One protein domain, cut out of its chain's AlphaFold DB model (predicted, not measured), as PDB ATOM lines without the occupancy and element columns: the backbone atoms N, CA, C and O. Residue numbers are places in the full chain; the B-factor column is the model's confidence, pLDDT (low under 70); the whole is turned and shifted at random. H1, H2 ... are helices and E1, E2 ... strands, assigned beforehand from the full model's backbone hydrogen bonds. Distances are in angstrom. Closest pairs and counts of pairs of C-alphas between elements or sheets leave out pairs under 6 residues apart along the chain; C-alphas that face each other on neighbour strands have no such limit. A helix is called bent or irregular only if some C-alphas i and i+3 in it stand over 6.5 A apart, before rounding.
ATOM      1  N   VAL A  94     201.276 102.299 100.991       92.25
ATOM      2  CA  VAL A  94     202.378 101.756 100.190       92.25
ATOM      3  C   VAL A  94     203.730 102.079 100.821       92.25
ATOM      4  O   VAL A  94     204.013 103.225 101.164       92.25
ATOM      5  N   GLY A  95     204.615 101.085 100.899       92.44
ATOM      6  CA  GLY A  95     206.022 101.312 101.219       92.44
ATOM      7  C   GLY A  95     206.878 100.062 101.250       92.44
ATOM      8  O   GLY A  95     206.484  98.998 100.769       92.44
ATOM      9  N   TYR A  96     208.078 100.216 101.801       92.19
ATOM     10  CA  TYR A  96     209.036  99.127 101.927       92.19
ATOM     11  C   TYR A  96     208.679  98.182 103.072       92.19
ATOM     12  O   TYR A  96     208.137  98.593 104.102       92.19
ATOM     13  N   VAL A  97     209.058  96.918 102.906       92.81
ATOM     14  CA  VAL A  97     209.054  95.908 103.965       92.81
ATOM     15  C   VAL A  97     210.459  95.346 104.090       92.81
ATOM     16  O   VAL A  97     211.094  95.044 103.085       92.81
ATOM     17  N   ILE A  98     210.937  95.201 105.320       92.00
ATOM     18  CA  ILE A  98     212.213  94.576 105.647       92.00
ATOM     19  C   ILE A  98     211.973  93.177 106.209       92.00
ATOM     20  O   ILE A  98     211.078  92.962 107.025       92.00
ATOM     21  N   SER A  99     212.818  92.232 105.806       90.19
ATOM     22  CA  SER A  99     212.943  90.906 106.404       90.19
ATOM     23  C   SER A  99     214.408  90.674 106.753       90.19
ATOM     24  O   SER A  99     215.257  90.664 105.869       90.19
ATOM     25  N   LYS A 100     214.718  90.450 108.037       86.38
ATOM     26  CA  LYS A 100     216.092  90.177 108.517       86.38
ATOM     27  C   LYS A 100     217.133  91.235 108.099       86.38
ATOM     28  O   LYS A 100     218.278  90.900 107.830       86.38
ATOM     29  N   GLY A 101     216.732  92.505 108.076       85.38
ATOM     30  CA  GLY A 101     217.610  93.628 107.729       85.38
ATOM     31  C   GLY A 101     217.726  93.919 106.230       85.38
ATOM     32  O   GLY A 101     218.364  94.899 105.869       85.38
ATOM     33  N   GLU A 102     217.079  93.130 105.370       87.88
ATOM     34  CA  GLU A 102     217.082  93.335 103.919       87.88
ATOM     35  C   GLU A 102     215.708  93.776 103.413       87.88
ATOM     36  O   GLU A 102     214.675  93.335 103.929       87.88
ATOM     37  N   PHE A 103     215.693  94.628 102.383       90.25
ATOM     38  CA  PHE A 103     214.469  94.968 101.664       90.25
ATOM     39  C   PHE A 103     213.868  93.715 101.034       90.25
ATOM     40  O   PHE A 103     214.544  92.917 100.386       90.25
ATOM     41  N   LEU A 104     212.571  93.540 101.245       90.56
ATOM     42  CA  LEU A 104     211.833  92.423 100.704       90.56
ATOM     43  C   LEU A 104     211.417  92.744  99.269       90.56
ATOM     44  O   LEU A 104     210.575  93.606  99.044       90.56
ATOM     45  N   TYR A 105     211.967  92.015  98.306       90.19
ATOM     46  CA  TYR A 105     211.604  92.162  96.900       90.19
ATOM     47  C   TYR A 105     210.273  91.460  96.582       90.19
ATOM     48  O   TYR A 105     210.091  90.284  96.910       90.19
ATOM     49  N   ASN A 106     209.351  92.167  95.922       86.00
ATOM     50  CA  ASN A 106     208.052  91.665  95.478       86.00
ATOM     51  C   ASN A 106     207.982  91.566  93.941       86.00
ATOM     52  O   ASN A 106     207.615  92.538  93.265       86.00
ATOM     53  N   PRO A 107     208.251  90.377  93.367       80.94
ATOM     54  CA  PRO A 107     208.200  90.181  91.919       80.94
ATOM     55  C   PRO A 107     206.779  90.305  91.341       80.94
ATOM     56  O   PRO A 107     206.612  90.411  90.132       80.94
ATOM     57  N   ALA A 108     205.742  90.280  92.184       77.06
ATOM     58  CA  ALA A 108     204.357  90.338  91.742       77.06
ATOM     59  C   ALA A 108     203.835  91.777  91.558       77.06
ATOM     60  O   ALA A 108     202.767  91.944  90.983       77.06
ATOM     61  N   LEU A 109     204.531  92.815  92.042       78.19
ATOM     62  CA  LEU A 109     204.020  94.194  92.011       78.19
ATOM     63  C   LEU A 109     204.925  95.191  91.294       78.19
ATOM     64  O   LEU A 109     204.663  95.562  90.159       78.19
ATOM     65  N   ALA A 110     205.934  95.721  91.974       76.50
ATOM     66  CA  ALA A 110     206.754  96.802  91.429       76.50
ATOM     67  C   ALA A 110     208.164  96.780  92.031       76.50
ATOM     68  O   ALA A 110     208.735  97.825  92.324       76.50
ATOM     69  N   GLY A 111     208.715  95.587  92.266       83.56
ATOM     70  CA  GLY A 111     209.997  95.423  92.943       83.56
ATOM     71  C   GLY A 111     209.841  95.546  94.454       83.56
ATOM     72  O   GLY A 111     209.081  94.792  95.047       83.56
ATOM     73  N   ASP A 112     210.525  96.488  95.095       87.38
ATOM     74  CA  ASP A 112     210.590  96.562  96.566       87.38
ATOM     75  C   ASP A 112     209.351  97.191  97.234       87.38
ATOM     76  O   ASP A 112     209.295  97.321  98.458       87.38
ATOM     77  N   TYR A 113     208.347  97.600  96.454       90.44
ATOM     78  CA  TYR A 113     207.143  98.259  96.963       90.44
ATOM     79  C   TYR A 113     206.040  97.263  97.330       90.44
ATOM     80  O   TYR A 113     205.700  96.361  96.560       90.44
ATOM     81  N   HIS A 114     205.409  97.491  98.483       91.69
ATOM     82  CA  HIS A 114     204.317  96.671  99.005       91.69
ATOM     83  C   HIS A 114     203.153  97.533  99.461       91.69
ATOM     84  O   HIS A 114     203.357  98.670  99.879       91.69
ATOM     85  N   TYR A 115     201.957  96.948  99.513       92.81
ATOM     86  CA  TYR A 115     200.886  97.492 100.346       92.81
ATOM     87  C   TYR A 115     201.159  97.127 101.809       92.81
ATOM     88  O   TYR A 115     200.641  96.136 102.323       92.81
ATOM     89  N   SER A 116     202.027  97.881 102.478       90.88
ATOM     90  CA  SER A 116     202.502  97.585 103.835       90.88
ATOM     91  C   SER A 116     201.384  97.576 104.884       90.88
ATOM     92  O   SER A 116     201.484  96.850 105.872       90.88
ATOM     93  N   VAL A 117     200.283  98.302 104.650       89.94
ATOM     94  CA  VAL A 117     199.084  98.246 105.508       89.94
ATOM     95  C   VAL A 117     198.523  96.825 105.621       89.94
ATOM     96  O   VAL A 117     198.037  96.430 106.677       89.94
ATOM     97  N   ILE A 118     198.633  96.024 104.555       92.19
ATOM     98  CA  ILE A 118     198.163  94.636 104.537       92.19
ATOM     99  C   ILE A 118     198.971  93.805 105.523       92.19
ATOM    100  O   ILE A 118     198.393  93.033 106.283       92.19
ATOM    101  N   LEU A 119     200.292  93.993 105.551       91.94
ATOM    102  CA  LEU A 119     201.161  93.299 106.493       91.94
ATOM    103  C   LEU A 119     200.762  93.610 107.941       91.94
ATOM    104  O   LEU A 119     200.631  92.695 108.750       91.94
ATOM    105  N   GLU A 120     200.535  94.883 108.262       90.25
ATOM    106  CA  GLU A 120     200.112  95.301 109.601       90.25
ATOM    107  C   GLU A 120     198.755  94.707 110.007       90.25
ATOM    108  O   GLU A 120     198.598  94.234 111.132       90.25
ATOM    109  N   LEU A 121     197.785  94.647 109.092       90.62
ATOM    110  CA  LEU A 121     196.491  94.016 109.367       90.62
ATOM    111  C   LEU A 121     196.600  92.493 109.524       90.62
ATOM    112  O   LEU A 121     195.989  91.923 110.426       90.62
ATOM    113  N   MET A 122     197.425  91.826 108.715       92.31
ATOM    114  CA  MET A 122     197.656  90.386 108.857       92.31
ATOM    115  C   MET A 122     198.386  90.042 110.163       92.31
ATOM    116  O   MET A 122     198.075  89.034 110.795       92.31
ATOM    117  N   LYS A 123     199.312  90.892 110.632       90.88
ATOM    118  CA  LYS A 123     199.931  90.748 111.967       90.88
ATOM    119  C   LYS A 123     198.914  90.826 113.107       90.88
ATOM    120  O   LYS A 123     199.151  90.263 114.171       90.88
ATOM    121  N   ARG A 124     197.775  91.489 112.885       89.81
ATOM    122  CA  ARG A 124     196.641  91.554 113.825       89.81
ATOM    123  C   ARG A 124     195.697  90.354 113.713       89.81
ATOM    124  O   ARG A 124     194.675  90.320 114.389       89.81
ATOM    125  N   GLY A 125     196.048  89.359 112.896       90.62
ATOM    126  CA  GLY A 125     195.328  88.095 112.775       90.62
ATOM    127  C   GLY A 125     194.265  88.059 111.680       90.62
ATOM    128  O   GLY A 125     193.575  87.050 111.578       90.62
ATOM    129  N   LEU A 126     194.132  89.112 110.866       90.56
ATOM    130  CA  LEU A 126     193.212  89.098 109.729       90.56
ATOM    131  C   LEU A 126     193.776  88.224 108.606       90.56
ATOM    132  O   LEU A 126     194.980  88.247 108.322       90.56
ATOM    133  N   ASP A 127     192.900  87.479 107.939       89.94
ATOM    134  CA  ASP A 127     193.273  86.746 106.738       89.94
ATOM    135  C   ASP A 127     193.250  87.639 105.482       89.94
ATOM    136  O   ASP A 127     192.934  88.829 105.522       89.94
ATOM    137  N   VAL A 128     193.632  87.066 104.339       88.19
ATOM    138  CA  VAL A 128     193.705  87.801 103.068       88.19
ATOM    139  C   VAL A 128     192.349  88.385 102.660       88.19
ATOM    140  O   VAL A 128     192.309  89.511 102.170       88.19
ATOM    141  N   GLU A 129     191.249  87.649 102.820       90.19
ATOM    142  CA  GLU A 129     189.940  88.124 102.369       90.19
ATOM    143  C   GLU A 129     189.387  89.197 103.309       90.19
ATOM    144  O   GLU A 129     188.863  90.203 102.823       90.19
ATOM    145  N   ASP A 130     189.597  89.052 104.619       89.88
ATOM    146  CA  ASP A 130     189.223  90.053 105.620       89.88
ATOM    147  C   ASP A 130     189.955  91.381 105.393       89.88
ATOM    148  O   ASP A 130     189.336  92.450 105.382       89.88
ATOM    149  N   VAL A 131     191.269  91.332 105.136       89.62
ATOM    150  CA  VAL A 131     192.062  92.536 104.843       89.62
ATOM    151  C   VAL A 131     191.548  93.253 103.596       89.62
ATOM    152  O   VAL A 131     191.384  94.475 103.601       89.62
ATOM    153  N   ILE A 132     191.278  92.514 102.519       89.50
ATOM    154  CA  ILE A 132     190.808  93.120 101.270       89.50
ATOM    155  C   ILE A 132     189.395  93.679 101.434       89.50
ATOM    156  O   ILE A 132     189.107  94.774 100.950       89.50
ATOM    157  N   HIS A 133     188.520  92.973 102.148       86.50
ATOM    158  CA  HIS A 133     187.183  93.461 102.463       86.50
ATOM    159  C   HIS A 133     187.226  94.790 103.235       86.50
ATOM    160  O   HIS A 133     186.485  95.725 102.912       86.50
ATOM    161  N   LEU A 134     188.137  94.910 104.204       86.19
ATOM    162  CA  LEU A 134     188.320  96.122 104.996       86.19
ATOM    163  C   LEU A 134     188.856  97.295 104.153       86.19
ATOM    164  O   LEU A 134     188.271  98.378 104.159       86.19
ATOM    165  N   LEU A 135     189.928  97.065 103.386       84.94
ATOM    166  CA  LEU A 135     190.644  98.113 102.642       84.94
ATOM    167  C   LEU A 135     189.990  98.536 101.320       84.94
ATOM    168  O   LEU A 135     190.360  99.574 100.764       84.94
ATOM    169  N   VAL A 136     189.077  97.730 100.777       81.25
ATOM    170  CA  VAL A 136     188.476  97.987  99.458       81.25
ATOM    171  C   VAL A 136     186.969  98.194  99.533       81.25
ATOM    172  O   VAL A 136     186.441  98.979  98.752       81.25
ATOM    173  N   ARG A 137     186.258  97.501 100.433       74.31
ATOM    174  CA  ARG A 137     184.791  97.408 100.350       74.31
ATOM    175  C   ARG A 137     184.041  98.150 101.440       74.31
ATOM    176  O   ARG A 137     182.972  98.675 101.152       74.31
ATOM    177  N   THR A 138     184.553  98.153 102.668       69.56
ATOM    178  CA  THR A 138     183.725  98.548 103.820       69.56
ATOM    179  C   THR A 138     184.045  99.944 104.312       69.56
ATOM    180  O   THR A 138     183.154 100.784 104.340       69.56
ATOM    181  N   ALA A 139     185.295 100.201 104.702       67.12
ATOM    182  CA  ALA A 139     185.630 101.451 105.371       67.12
ATOM    183  C   ALA A 139     187.150 101.705 105.418       67.12
ATOM    184  O   ALA A 139     187.755 101.733 106.495       67.12
ATOM    185  N   PRO A 140     187.818 101.905 104.269       71.56
ATOM    186  CA  PRO A 140     189.255 102.183 104.264       71.56
ATOM    187  C   PRO A 140     189.630 103.428 105.090       71.56
ATOM    188  O   PRO A 140     190.641 103.412 105.791       71.56
ATOM    189  N   GLY A 141     188.780 104.463 105.090       67.38
ATOM    190  CA  GLY A 141     188.949 105.664 105.920       67.38
ATOM    191  C   GLY A 141     188.679 105.464 107.419       67.38
ATOM    192  O   GLY A 141     189.066 106.312 108.212       67.38
ATOM    193  N   GLU A 142     188.059 104.352 107.827       71.75
ATOM    194  CA  GLU A 142     187.931 103.965 109.246       71.75
ATOM    195  C   GLU A 142     189.076 103.048 109.695       71.75
ATOM    196  O   GLU A 142     189.240 102.788 110.883       71.75
ATOM    197  N   THR A 143     189.880 102.549 108.753       79.62
ATOM    198  CA  THR A 143     191.072 101.747 109.054       79.62
ATOM    199  C   THR A 143     192.290 102.640 109.247       79.62
ATOM    200  O   THR A 143     193.081 102.445 110.170       79.62
ATOM    201  N   ILE A 144     192.435 103.629 108.369       85.38
ATOM    202  CA  ILE A 144     193.554 104.564 108.342       85.38
ATOM    203  C   ILE A 144     193.061 105.915 108.846       85.38
ATOM    204  O   ILE A 144     192.076 106.437 108.334       85.38
ATOM    205  N   ASP A 145     193.779 106.513 109.797       90.06
ATOM    206  CA  ASP A 145     193.551 107.913 110.149       90.06
ATOM    207  C   ASP A 145     194.126 108.787 109.030       90.06
ATOM    208  O   ASP A 145     195.325 109.086 108.994       90.06
ATOM    209  N   VAL A 146     193.280 109.122 108.053       90.12
ATOM    210  CA  VAL A 146     193.701 109.821 106.833       90.12
ATOM    211  C   VAL A 146     194.277 111.197 107.157       90.12
ATOM    212  O   VAL A 146     195.322 111.562 106.618       90.12
ATOM    213  N   GLN A 147     193.632 111.948 108.054       92.38
ATOM    214  CA  GLN A 147     194.067 113.297 108.403       92.38
ATOM    215  C   GLN A 147     195.376 113.256 109.197       92.38
ATOM    216  O   GLN A 147     196.330 113.931 108.816       92.38
ATOM    217  N   THR A 222     206.869 105.397  84.467       79.50
ATOM    218  CA  THR A 222     206.887 104.076  83.825       79.50
ATOM    219  C   THR A 222     207.566 103.007  84.677       79.50
ATOM    220  O   THR A 222     207.436 101.822  84.369       79.50
ATOM    221  N   ARG A 223     208.287 103.405  85.735       82.31
ATOM    222  CA  ARG A 223     208.974 102.486  86.651       82.31
ATOM    223  C   ARG A 223     207.987 101.887  87.644       82.31
ATOM    224  O   ARG A 223     207.892 100.667  87.757       82.31
ATOM    225  N   SER A 224     207.249 102.749  88.341       88.56
ATOM    226  CA  SER A 224     206.298 102.357  89.379       88.56
ATOM    227  C   SER A 224     205.286 103.477  89.609       88.56
ATOM    228  O   SER A 224     205.649 104.616  89.895       88.56
ATOM    229  N   TYR A 225     204.009 103.150  89.466       92.31
ATOM    230  CA  TYR A 225     202.881 104.050  89.625       92.31
ATOM    231  C   TYR A 225     201.849 103.396  90.537       92.31
ATOM    232  O   TYR A 225     201.272 102.356  90.212       92.31
ATOM    233  N   PHE A 226     201.582 104.054  91.656       94.12
ATOM    234  CA  PHE A 226     200.523 103.733  92.589       94.12
ATOM    235  C   PHE A 226     199.492 104.875  92.579       94.12
ATOM    236  O   PHE A 226     199.847 106.047  92.763       94.12
ATOM    237  N   PRO A 227     198.206 104.563  92.345       94.62
ATOM    238  CA  PRO A 227     197.155 105.569  92.319       94.62
ATOM    239  C   PRO A 227     196.957 106.168  93.714       94.62
ATOM    240  O   PRO A 227     197.137 105.487  94.723       94.62
ATOM    241  N   VAL A 228     196.530 107.429  93.764       95.44
ATOM    242  CA  VAL A 228     196.033 108.034  95.005       95.44
ATOM    243  C   VAL A 228     194.709 107.357  95.352       95.44
ATOM    244  O   VAL A 228     193.800 107.412  94.517       95.44
ATOM    245  N   PRO A 229     194.565 106.713  96.525       92.94
ATOM    246  CA  PRO A 229     193.334 106.011  96.860       92.94
ATOM    247  C   PRO A 229     192.128 106.955  96.925       92.94
ATOM    248  O   PRO A 229     192.223 108.045  97.491       92.94
ATOM    249  N   ASP A 230     190.978 106.526  96.398       92.06
ATOM    250  CA  ASP A 230     189.782 107.383  96.343       92.06
ATOM    251  C   ASP A 230     189.314 107.833  97.732       92.06
ATOM    252  O   ASP A 230     188.958 108.996  97.899       92.06
ATOM    253  N   TYR A 231     189.399 106.958  98.743       90.12
ATOM    254  CA  TYR A 231     189.032 107.302 100.122       90.12
ATOM    255  C   TYR A 231     189.889 108.440 100.690       90.12
ATOM    256  O   TYR A 231     189.401 109.256 101.466       90.12
ATOM    257  N   LEU A 232     191.167 108.504 100.302       92.62
ATOM    258  CA  LEU A 232     192.077 109.550 100.745       92.62
ATOM    259  C   LEU A 232     191.741 110.859 100.038       92.62
ATOM    260  O   LEU A 232     191.596 111.889 100.689       92.62
ATOM    261  N   ALA A 233     191.561 110.801  98.716       94.50
ATOM    262  CA  ALA A 233     191.181 111.954  97.912       94.50
ATOM    263  C   ALA A 233     189.821 112.539  98.338       94.50
ATOM    264  O   ALA A 233     189.642 113.753  98.313       94.50
ATOM    265  N   GLU A 234     188.867 111.698  98.743       92.75
ATOM    266  CA  GLU A 234     187.570 112.120  99.274       92.75
ATOM    267  C   GLU A 234     187.697 112.751 100.663       92.75
ATOM    268  O   GLU A 234     187.295 113.901 100.837       92.75
ATOM    269  N   ALA A 235     188.316 112.054 101.622       92.50
ATOM    270  CA  ALA A 235     188.460 112.541 102.995       92.50
ATOM    271  C   ALA A 235     189.260 113.851 103.080       92.50
ATOM    272  O   ALA A 235     188.980 114.705 103.919       92.50
ATOM    273  N   LEU A 236     190.240 114.029 102.193       94.06
ATOM    274  CA  LEU A 236     191.068 115.228 102.107       94.06
ATOM    275  C   LEU A 236     190.545 116.254 101.083       94.06
ATOM    276  O   LEU A 236     191.164 117.303 100.904       94.06
ATOM    277  N   GLY A 237     189.436 115.994 100.391       95.25
ATOM    278  CA  GLY A 237     188.853 116.948  99.442       95.25
ATOM    279  C   GLY A 237     189.787 117.343  98.291       95.25
ATOM    280  O   GLY A 237     189.874 118.520  97.950       95.25
ATOM    281  N   PHE A 238     190.517 116.389  97.710       97.19
ATOM    282  CA  PHE A 238     191.350 116.648  96.533       97.19
ATOM    283  C   PHE A 238     190.479 116.990  95.318       97.19
ATOM    284  O   PHE A 238     189.423 116.384  95.104       97.19
ATOM    285  N   GLU A 239     190.964 117.904  94.479       97.56
ATOM    286  CA  GLU A 239     190.289 118.403  93.269       97.56
ATOM    287  C   GLU A 239     190.383 117.429  92.081       97.56
ATOM    288  O   GLU A 239     189.791 117.655  91.027       97.56
ATOM    289  N   TYR A 240     191.114 116.325  92.246       97.31
ATOM    290  CA  TYR A 240     191.346 115.322  91.211       97.31
ATOM    291  C   TYR A 240     191.120 113.899  91.732       97.31
ATOM    292  O   TYR A 240     191.016 113.640  92.934       97.31
ATOM    293  N   ARG A 241     191.048 112.954  90.794       96.31
ATOM    294  CA  ARG A 241     191.038 111.508  91.046       96.31
ATOM    295  C   ARG A 241     192.035 110.827  90.119       96.31
ATOM    296  O   ARG A 241     192.397 111.375  89.078       96.31
ATOM    297  N   THR A 242     192.483 109.637  90.500       95.25
ATOM    298  CA  THR A 242     193.388 108.814  89.683       95.25
ATOM    299  C   THR A 242     192.664 107.564  89.190       95.25
ATOM    300  O   THR A 242     191.606 107.214  89.701       95.25
ATOM    301  N   SER A 243     193.211 106.867  88.191       93.12
ATOM    302  CA  SER A 243     192.517 105.753  87.528       93.12
ATOM    303  C   SER A 243     192.412 104.457  88.355       93.12
ATOM    304  O   SER A 243     192.102 103.428  87.773       93.12
ATOM    305  N   GLN A 244     192.722 104.463  89.661       94.19
ATOM    306  CA  GLN A 244     192.779 103.281  90.551       94.19
ATOM    307  C   GLN A 244     193.476 102.048  89.936       94.19
ATOM    308  O   GLN A 244     193.108 100.895  90.183       94.19
ATOM    309  N   VAL A 245     194.513 102.299  89.138       94.31
ATOM    310  CA  VAL A 245     195.311 101.294  88.430       94.31
ATOM    311  C   VAL A 245     196.758 101.435  88.871       94.31
ATOM    312  O   VAL A 245     197.306 102.536  88.836       94.31
ATOM    313  N   VAL A 246     197.360 100.319  89.271       93.31
ATOM    314  CA  VAL A 246     198.790 100.212  89.564       93.31
ATOM    315  C   VAL A 246     199.510  99.873  88.270       93.31
ATOM    316  O   VAL A 246     199.112  98.937  87.573       93.31
ATOM    317  N   ARG A 247     200.570 100.624  87.962       91.50
ATOM    318  CA  ARG A 247     201.424 100.365  86.800       91.50
ATOM    319  C   ARG A 247     202.873 100.216  87.220       91.50
ATOM    320  O   ARG A 247     203.306 100.845  88.177       91.50
ATOM    321  N   GLY A 248     203.644  99.428  86.494       86.25
ATOM    322  CA  GLY A 248     205.076  99.330  86.744       86.25
ATOM    323  C   GLY A 248     205.764  98.360  85.810       86.25
ATOM    324  O   GLY A 248     205.122  97.710  84.983       86.25
ATOM    325  N   LYS A 249     207.083  98.261  85.951       83.00
ATOM    326  CA  LYS A 249     207.891  97.258  85.258       83.00
ATOM    327  C   LYS A 249     208.652  96.422  86.273       83.00
ATOM    328  O   LYS A 249     209.388  96.969  87.088       83.00
ATOM    329  N   VAL A 250     208.510  95.105  86.183       78.56
ATOM    330  CA  VAL A 250     209.235  94.140  87.015       78.56
ATOM    331  C   VAL A 250     209.880  93.115  86.099       78.56
ATOM    332  O   VAL A 250     209.190  92.464  85.317       78.56
ATOM    333  N   GLU A 251     211.210  93.011  86.148       79.00
ATOM    334  CA  GLU A 251     211.987  92.046  85.345       79.00
ATOM    335  C   GLU A 251     211.652  92.085  83.839       79.00
ATOM    336  O   GLU A 251     211.588  91.067  83.158       79.00
ATOM    337  N   GLY A 252     211.398  93.285  83.307       77.81
ATOM    338  CA  GLY A 252     211.035  93.499  81.902       77.81
ATOM    339  C   GLY A 252     209.551  93.289  81.574       77.81
ATOM    340  O   GLY A 252     209.114  93.692  80.496       77.81
ATOM    341  N   ASN A 253     208.754  92.752  82.500       80.56
ATOM    342  CA  ASN A 253     207.308  92.608  82.344       80.56
ATOM    343  C   ASN A 253     206.582  93.863  82.823       80.56
ATOM    344  O   ASN A 253     206.924  94.438  83.855       80.56
ATOM    345  N   SER A 254     205.566  94.284  82.072       86.69
ATOM    346  CA  SER A 254     204.704  95.395  82.482       86.69
ATOM    347  C   SER A 254     203.570  94.882  83.360       86.69
ATOM    348  O   SER A 254     202.949  93.866  83.052       86.69
ATOM    349  N   ILE A 255     203.293  95.611  84.433       89.19
ATOM    350  CA  ILE A 255     202.138  95.407  85.299       89.19
ATOM    351  C   ILE A 255     201.176  96.560  85.043       89.19
ATOM    352  O   ILE A 255     201.587  97.717  85.027       89.19
ATOM    353  N   ASP A 256     199.914  96.219  84.802       92.75
ATOM    354  CA  ASP A 256     198.791  97.144  84.656       92.75
ATOM    355  C   ASP A 256     197.554  96.420  85.202       92.75
ATOM    356  O   ASP A 256     196.958  95.566  84.542       92.75
ATOM    357  N   VAL A 257     197.264  96.647  86.483       94.00
ATOM    358  CA  VAL A 257     196.193  95.952  87.208       94.00
ATOM    359  C   VAL A 257     195.436  96.921  88.103       94.00
ATOM    360  O   VAL A 257     195.967  97.945  88.538       94.00
ATOM    361  N   SER A 258     194.185  96.592  88.432       94.75
ATOM    362  CA  SER A 258     193.426  97.378  89.407       94.75
ATOM    363  C   SER A 258     194.117  97.392  90.774       94.75
ATOM    364  O   SER A 258     194.773  96.424  91.170       94.75
ATOM    365  N   ARG A 259     193.917  98.473  91.536       92.75
ATOM    366  CA  ARG A 259     194.423  98.605  92.910       92.75
ATOM    367  C   ARG A 259     194.016  97.426  93.803       92.75
ATOM    368  O   ARG A 259     194.862  96.895  94.513       92.75
ATOM    369  N   GLU A 260     192.763  96.960  93.726       93.25
ATOM    370  CA  GLU A 260     192.309  95.767  94.470       93.25
ATOM    371  C   GLU A 260     193.110  94.516  94.086       93.25
ATOM    372  O   GLU A 260     193.550  93.766  94.958       93.25
ATOM    373  N   THR A 261     193.328  94.291  92.786       93.62
ATOM    374  CA  THR A 261     194.123  93.150  92.313       93.62
ATOM    375  C   THR A 261     195.544  93.228  92.861       93.62
ATOM    376  O   THR A 261     196.041  92.248  93.410       93.62
ATOM    377  N   ALA A 262     196.166  94.407  92.801       93.38
ATOM    378  CA  ALA A 262     197.500  94.631  93.339       93.38
ATOM    379  C   ALA A 262     197.574  94.377  94.861       93.38
ATOM    380  O   ALA A 262     198.498  93.723  95.347       93.38
ATOM    381  N   MET A 263     196.569  94.812  95.623       92.75
ATOM    382  CA  MET A 263     196.468  94.519  97.057       92.75
ATOM    383  C   MET A 263     196.381  93.014  97.331       92.75
ATOM    384  O   MET A 263     197.116  92.492  98.171       92.75
ATOM    385  N   ARG A 264     195.550  92.283  96.573       93.00
ATOM    386  CA  ARG A 264     195.452  90.816  96.673       93.00
ATOM    387  C   ARG A 264     196.783  90.135  96.357       93.00
ATOM    388  O   ARG A 264     197.135  89.165  97.026       93.00
ATOM    389  N   MET A 265     197.524  90.633  95.367       92.44
ATOM    390  CA  MET A 265     198.861  90.131  95.031       92.44
ATOM    391  C   MET A 265     199.841  90.341  96.194       92.44
ATOM    392  O   MET A 265     200.527  89.396  96.573       92.44
ATOM    393  N   SER A 266     199.843  91.521  96.827       92.31
ATOM    394  CA  SER A 266     200.669  91.796  98.017       92.31
ATOM    395  C   SER A 266     200.317  90.883  99.199       92.31
ATOM    396  O   SER A 266     201.209  90.340  99.845       92.31
ATOM    397  N   ALA A 267     199.026  90.682  99.475       91.19
ATOM    398  CA  ALA A 267     198.563  89.843 100.582       91.19
ATOM    399  C   ALA A 267     198.966  88.371 100.399       91.19
ATOM    400  O   ALA A 267     199.501  87.736 101.312       91.19
ATOM    401  N   LYS A 268     198.769  87.839  99.185       90.56
ATOM    402  CA  LYS A 268     199.207  86.484  98.822       90.56
ATOM    403  C   LYS A 268     200.719  86.339  98.925       90.56
ATOM    404  O   LYS A 268     201.181  85.352  99.493       90.56
ATOM    405  N   PHE A 269     201.469  87.335  98.450       92.50
ATOM    406  CA  PHE A 269     202.924  87.349  98.544       92.50
ATOM    407  C   PHE A 269     203.400  87.202  99.995       92.50
ATOM    408  O   PHE A 269     204.211  86.320 100.265       92.50
ATOM    409  N   PHE A 270     202.859  87.968 100.950       91.94
ATOM    410  CA  PHE A 270     203.238  87.814 102.362       91.94
ATOM    411  C   PHE A 270     202.911  86.416 102.904       91.94
ATOM    412  O   PHE A 270     203.764  85.773 103.519       91.94
ATOM    413  N   ALA A 271     201.708  85.905 102.625       87.00
ATOM    414  CA  ALA A 271     201.299  84.572 103.065       87.00
ATOM    415  C   ALA A 271     202.180  83.449 102.476       87.00
ATOM    416  O   ALA A 271     202.450  82.440 103.131       87.00
ATOM    417  N   GLU A 272     202.626  83.582 101.228       89.62
ATOM    418  CA  GLU A 272     203.511  82.624 100.555       89.62
ATOM    419  C   GLU A 272     204.971  82.762 100.989       89.62
ATOM    420  O   GLU A 272     205.644  81.752 101.216       89.62
ATOM    421  N   PHE A 273     205.457  83.989 101.172       90.12
ATOM    422  CA  PHE A 273     206.804  84.262 101.658       90.12
ATOM    423  C   PHE A 273     207.020  83.642 103.042       90.12
ATOM    424  O   PHE A 273     207.949  82.851 103.219       90.12
ATOM    425  N   CYS A 274     206.112  83.893 103.990       87.19
ATOM    426  CA  CYS A 274     206.190  83.325 105.338       87.19
ATOM    427  C   CYS A 274     206.161  81.789 105.326       87.19
ATOM    428  O   CYS A 274     206.993  81.141 105.969       87.19
ATOM    429  N   ARG A 275     205.270  81.187 104.521       86.12
ATOM    430  CA  ARG A 275     205.201  79.724 104.360       86.12
ATOM    431  C   ARG A 275     206.488  79.140 103.776       86.12
ATOM    432  O   ARG A 275     207.003  78.155 104.299       86.12
ATOM    433  N   SER A 276     207.016  79.733 102.707       86.81
ATOM    434  CA  SER A 276     208.178  79.205 101.978       86.81
ATOM    435  C   SER A 276     209.495  79.381 102.735       86.81
ATOM    436  O   SER A 276     210.332  78.477 102.744       86.81
ATOM    437  N   LYS A 277     209.681  80.518 103.411       83.19
ATOM    438  CA  LYS A 277     210.898  80.829 104.176       83.19
ATOM    439  C   LYS A 277     210.862  80.312 105.610       83.19
ATOM    440  O   LYS A 277     211.845  80.492 106.328       83.19
ATOM    441  N   LYS A 278     209.764  79.658 106.014       78.06
ATOM    442  CA  LYS A 278     209.509  79.228 107.397       78.06
ATOM    443  C   LYS A 278     209.734  80.379 108.390       78.06
ATOM    444  O   LYS A 278     210.313  80.166 109.453       78.06
ATOM    445  N   CYS A 279     209.332  81.593 108.013       83.19
ATOM    446  CA  CYS A 279     209.378  82.767 108.882       83.19
ATOM    447  C   CYS A 279     207.967  83.161 109.314       83.19
ATOM    448  O   CYS A 279     206.979  82.857 108.641       83.19
ATOM    449  N   SER A 280     207.878  83.820 110.462       87.94
ATOM    450  CA  SER A 280     206.630  84.391 110.946       87.94
ATOM    451  C   SER A 280     206.329  85.684 110.194       87.94
ATOM    452  O   SER A 280     207.236  86.424 109.820       87.94
ATOM    453  N   ILE A 281     205.048  86.014 110.036       88.62
ATOM    454  CA  ILE A 281     204.644  87.342 109.554       88.62
ATOM    455  C   ILE A 281     205.102  88.464 110.500       88.62
ATOM    456  O   ILE A 281     205.298  89.603 110.081       88.62
ATOM    457  N   MET A 282     205.352  88.118 111.766       89.25
ATOM    458  CA  MET A 282     205.926  89.014 112.771       89.25
ATOM    459  C   MET A 282     207.395  89.362 112.503       89.25
ATOM    460  O   MET A 282     207.874  90.366 113.021       89.25
ATOM    461  N   ASP A 283     208.098  88.577 111.678       89.31
ATOM    462  CA  ASP A 283     209.499  88.834 111.316       89.31
ATOM    463  C   ASP A 283     209.632  89.916 110.228       89.31
ATOM    464  O   ASP A 283     210.740  90.365 109.925       89.31
ATOM    465  N   LEU A 284     208.512  90.321 109.619       91.81
ATOM    466  CA  LEU A 284     208.461  91.340 108.577       91.81
ATOM    467  C   LEU A 284     208.200  92.718 109.190       91.81
ATOM    468  O   LEU A 284     207.301  92.889 110.014       91.81
ATOM    469  N   GLN A 285     208.942  93.732 108.760       91.00
ATOM    470  CA  GLN A 285     208.865  95.089 109.306       91.00
ATOM    471  C   GLN A 285     208.521  96.092 108.203       91.00
ATOM    472  O   GLN A 285     209.351  96.318 107.324       91.00
ATOM    473  N   PRO A 286     207.324  96.700 108.203       90.44
ATOM    474  CA  PRO A 286     207.035  97.779 107.273       90.44
ATOM    475  C   PRO A 286     207.766  99.053 107.690       90.44
ATOM    476  O   PRO A 286     207.881  99.361 108.875       90.44
ATOM    477  N   LEU A 287     208.227  99.813 106.700       85.25
ATOM    478  CA  LEU A 287     208.892 101.104 106.898       85.25
ATOM    479  C   LEU A 287     207.977 102.304 106.622       85.25
ATOM    480  O   LEU A 287     208.431 103.447 106.610       85.25
ATOM    481  N   THR A 288     206.686 102.068 106.391       76.50
ATOM    482  CA  THR A 288     205.708 103.138 106.177       76.50
ATOM    483  C   THR A 288     205.331 103.836 107.479       76.50
ATOM    484  O   THR A 288     204.950 103.149 108.428       76.50
ATOM    485  N   PRO A 289     205.293 105.182 107.519       71.62
ATOM    486  CA  PRO A 289     204.877 105.948 108.698       71.62
ATOM    487  C   PRO A 289     203.343 106.003 108.903       71.62
ATOM    488  O   PRO A 289     202.832 106.973 109.464       71.62
ATOM    489  N   LEU A 290     202.602 104.986 108.445       77.38
ATOM    490  CA  LEU A 290     201.134 104.921 108.465       77.38
ATOM    491  C   LEU A 290     200.558 105.088 109.885       77.38
ATOM    492  O   LEU A 290     201.078 104.506 110.840       77.38
ATOM    493  N   LYS A 291     199.447 105.831 110.021       79.94
ATOM    494  CA  LYS A 291     198.666 105.930 111.265       79.94
ATOM    495  C   LYS A 291     197.324 105.209 111.116       79.94
ATOM    496  O   LYS A 291     196.536 105.523 110.228       79.94
ATOM    497  N   PHE A 292     197.063 104.243 111.993       77.19
ATOM    498  CA  PHE A 292     195.763 103.573 112.076       77.19
ATOM    499  C   PHE A 292     194.751 104.449 112.812       77.19
ATOM    500  O   PHE A 292     195.118 105.184 113.730       77.19
ATOM    501  N   ALA A 293     193.482 104.348 112.422       71.56
ATOM    502  CA  ALA A 293     192.392 104.994 113.142       71.56
ATOM    503  C   ALA A 293     192.301 104.461 114.587       71.56
ATOM    504  O   ALA A 293     192.627 103.294 114.815       71.56
ATOM    505  N   PRO A 294     191.804 105.247 115.562       66.50
ATOM    506  CA  PRO A 294     191.773 104.850 116.974       66.50
ATOM    507  C   PRO A 294     191.055 103.526 117.263       66.50
ATOM    508  O   PRO A 294     191.478 102.785 118.140       66.50
ATOM    509  N   ALA A 295     189.997 103.196 116.513       60.81
ATOM    510  CA  ALA A 295     189.277 101.923 116.650       60.81
ATOM    511  C   ALA A 295     190.122 100.698 116.247       60.81
ATOM    512  O   ALA A 295     189.782  99.566 116.578       60.81
TER     513      ALA A 295
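What this domain is: This is residues 94 to 147 and 222 to 295 of the 297 residues of the protein "WcbI domain-containing protein" of Ponticaulis sp (UniProt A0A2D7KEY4). Three helices make the core: short H1 in the middle, with long H5 and H2 packed over one side of it and a small two-stranded sheet, E1 and E4, on another. A hairpin of E2 and E3 forms a far side and leads straight into H5, while little H3 and H4 lie at another end, beyond H2. The printed part has 128 residues with five named helices and four named strands, in the order E1, H1, H2, H3, H4, E2, E3, H5, E4; both sheets are antiparallel pairs, and the class is mixed, helices and strands. It is compact, with a radius of gyration of the C-alphas of 14.4 A and spans of 44 by 39 by 24 A.

How they stand to each other: E1, residues 95 to 99, and E4, residues 284 to 286, are antiparallel at 156 degrees, with N 98 and O 285 2.8 A apart. Residues 95 to 96 of E1 also pair with residues 113 to 114, antiparallel. H1, residues 116 to 123, comes closest to E4 at the C-alphas of Ser 116 and Pro 286, 5.7 A. H2, residues 128 to 138, touches H1 at a steep tilt of 56 degrees, opposite ways, closest at C-alphas 118 and 131, 6.5 A. H2 is irregular, with C-alphas 135 and 138 7.0 A apart. H3, residues 140 to 143, and H2 only just touch, and only at the corner, with 3 pairs of C-alphas within 8 A, the closest being 134 and 140, 6.2 A. H4, residues 230 to 235, touches H3, closest at C-alphas 141 and 231, 6.0 A. E2, residues 245 to 250, and E3, residues 253 to 258, form a hairpin at 163 degrees, with N 246 and O 257 2.8 A apart. H5, residues 259 to 277, touches H2 with residues 260 to 268 alone, at a shallow tilt of 21 degrees, opposite ways, closest at C-alphas 128 and 267, 5.8 A. H5 touches H1 with residues 263 to 270 alone, at a steep tilt of 51 degrees, the same way, closest at C-alphas 118 and 267, 6.2 A. Every O i to N i+4 pair is within hydrogen-bond range in H1, H4 and H5, and 6 of 7 in H2; H3 is too short for such a pair.

Where its parts are: E1 begins at C-alpha 95, (206.022, 101.312, 101.219), and is 13.5 A long. H1 measures 10.9 A, H2 14.7 A, E2 15.7 A and E3 16.3 A. H5 runs 26.7 A from C-alpha 259, (194.423, 98.605, 92.910). E4 ends at C-alpha 286, (207.035, 97.779, 107.273).

The domain as a whole: The C-alphas of Glu 239 and Lys 278 are the farthest apart, 45.9 A. Residues 148 to 221 are not printed, and C-alphas 147 and 222 are 29.2 A apart across that cut. The link from E1 to H1 is long, 16 residues. Mean pLDDT of the printed part is 87.5, and residues 138 to 139, 141 and 294 to 295 are under 70.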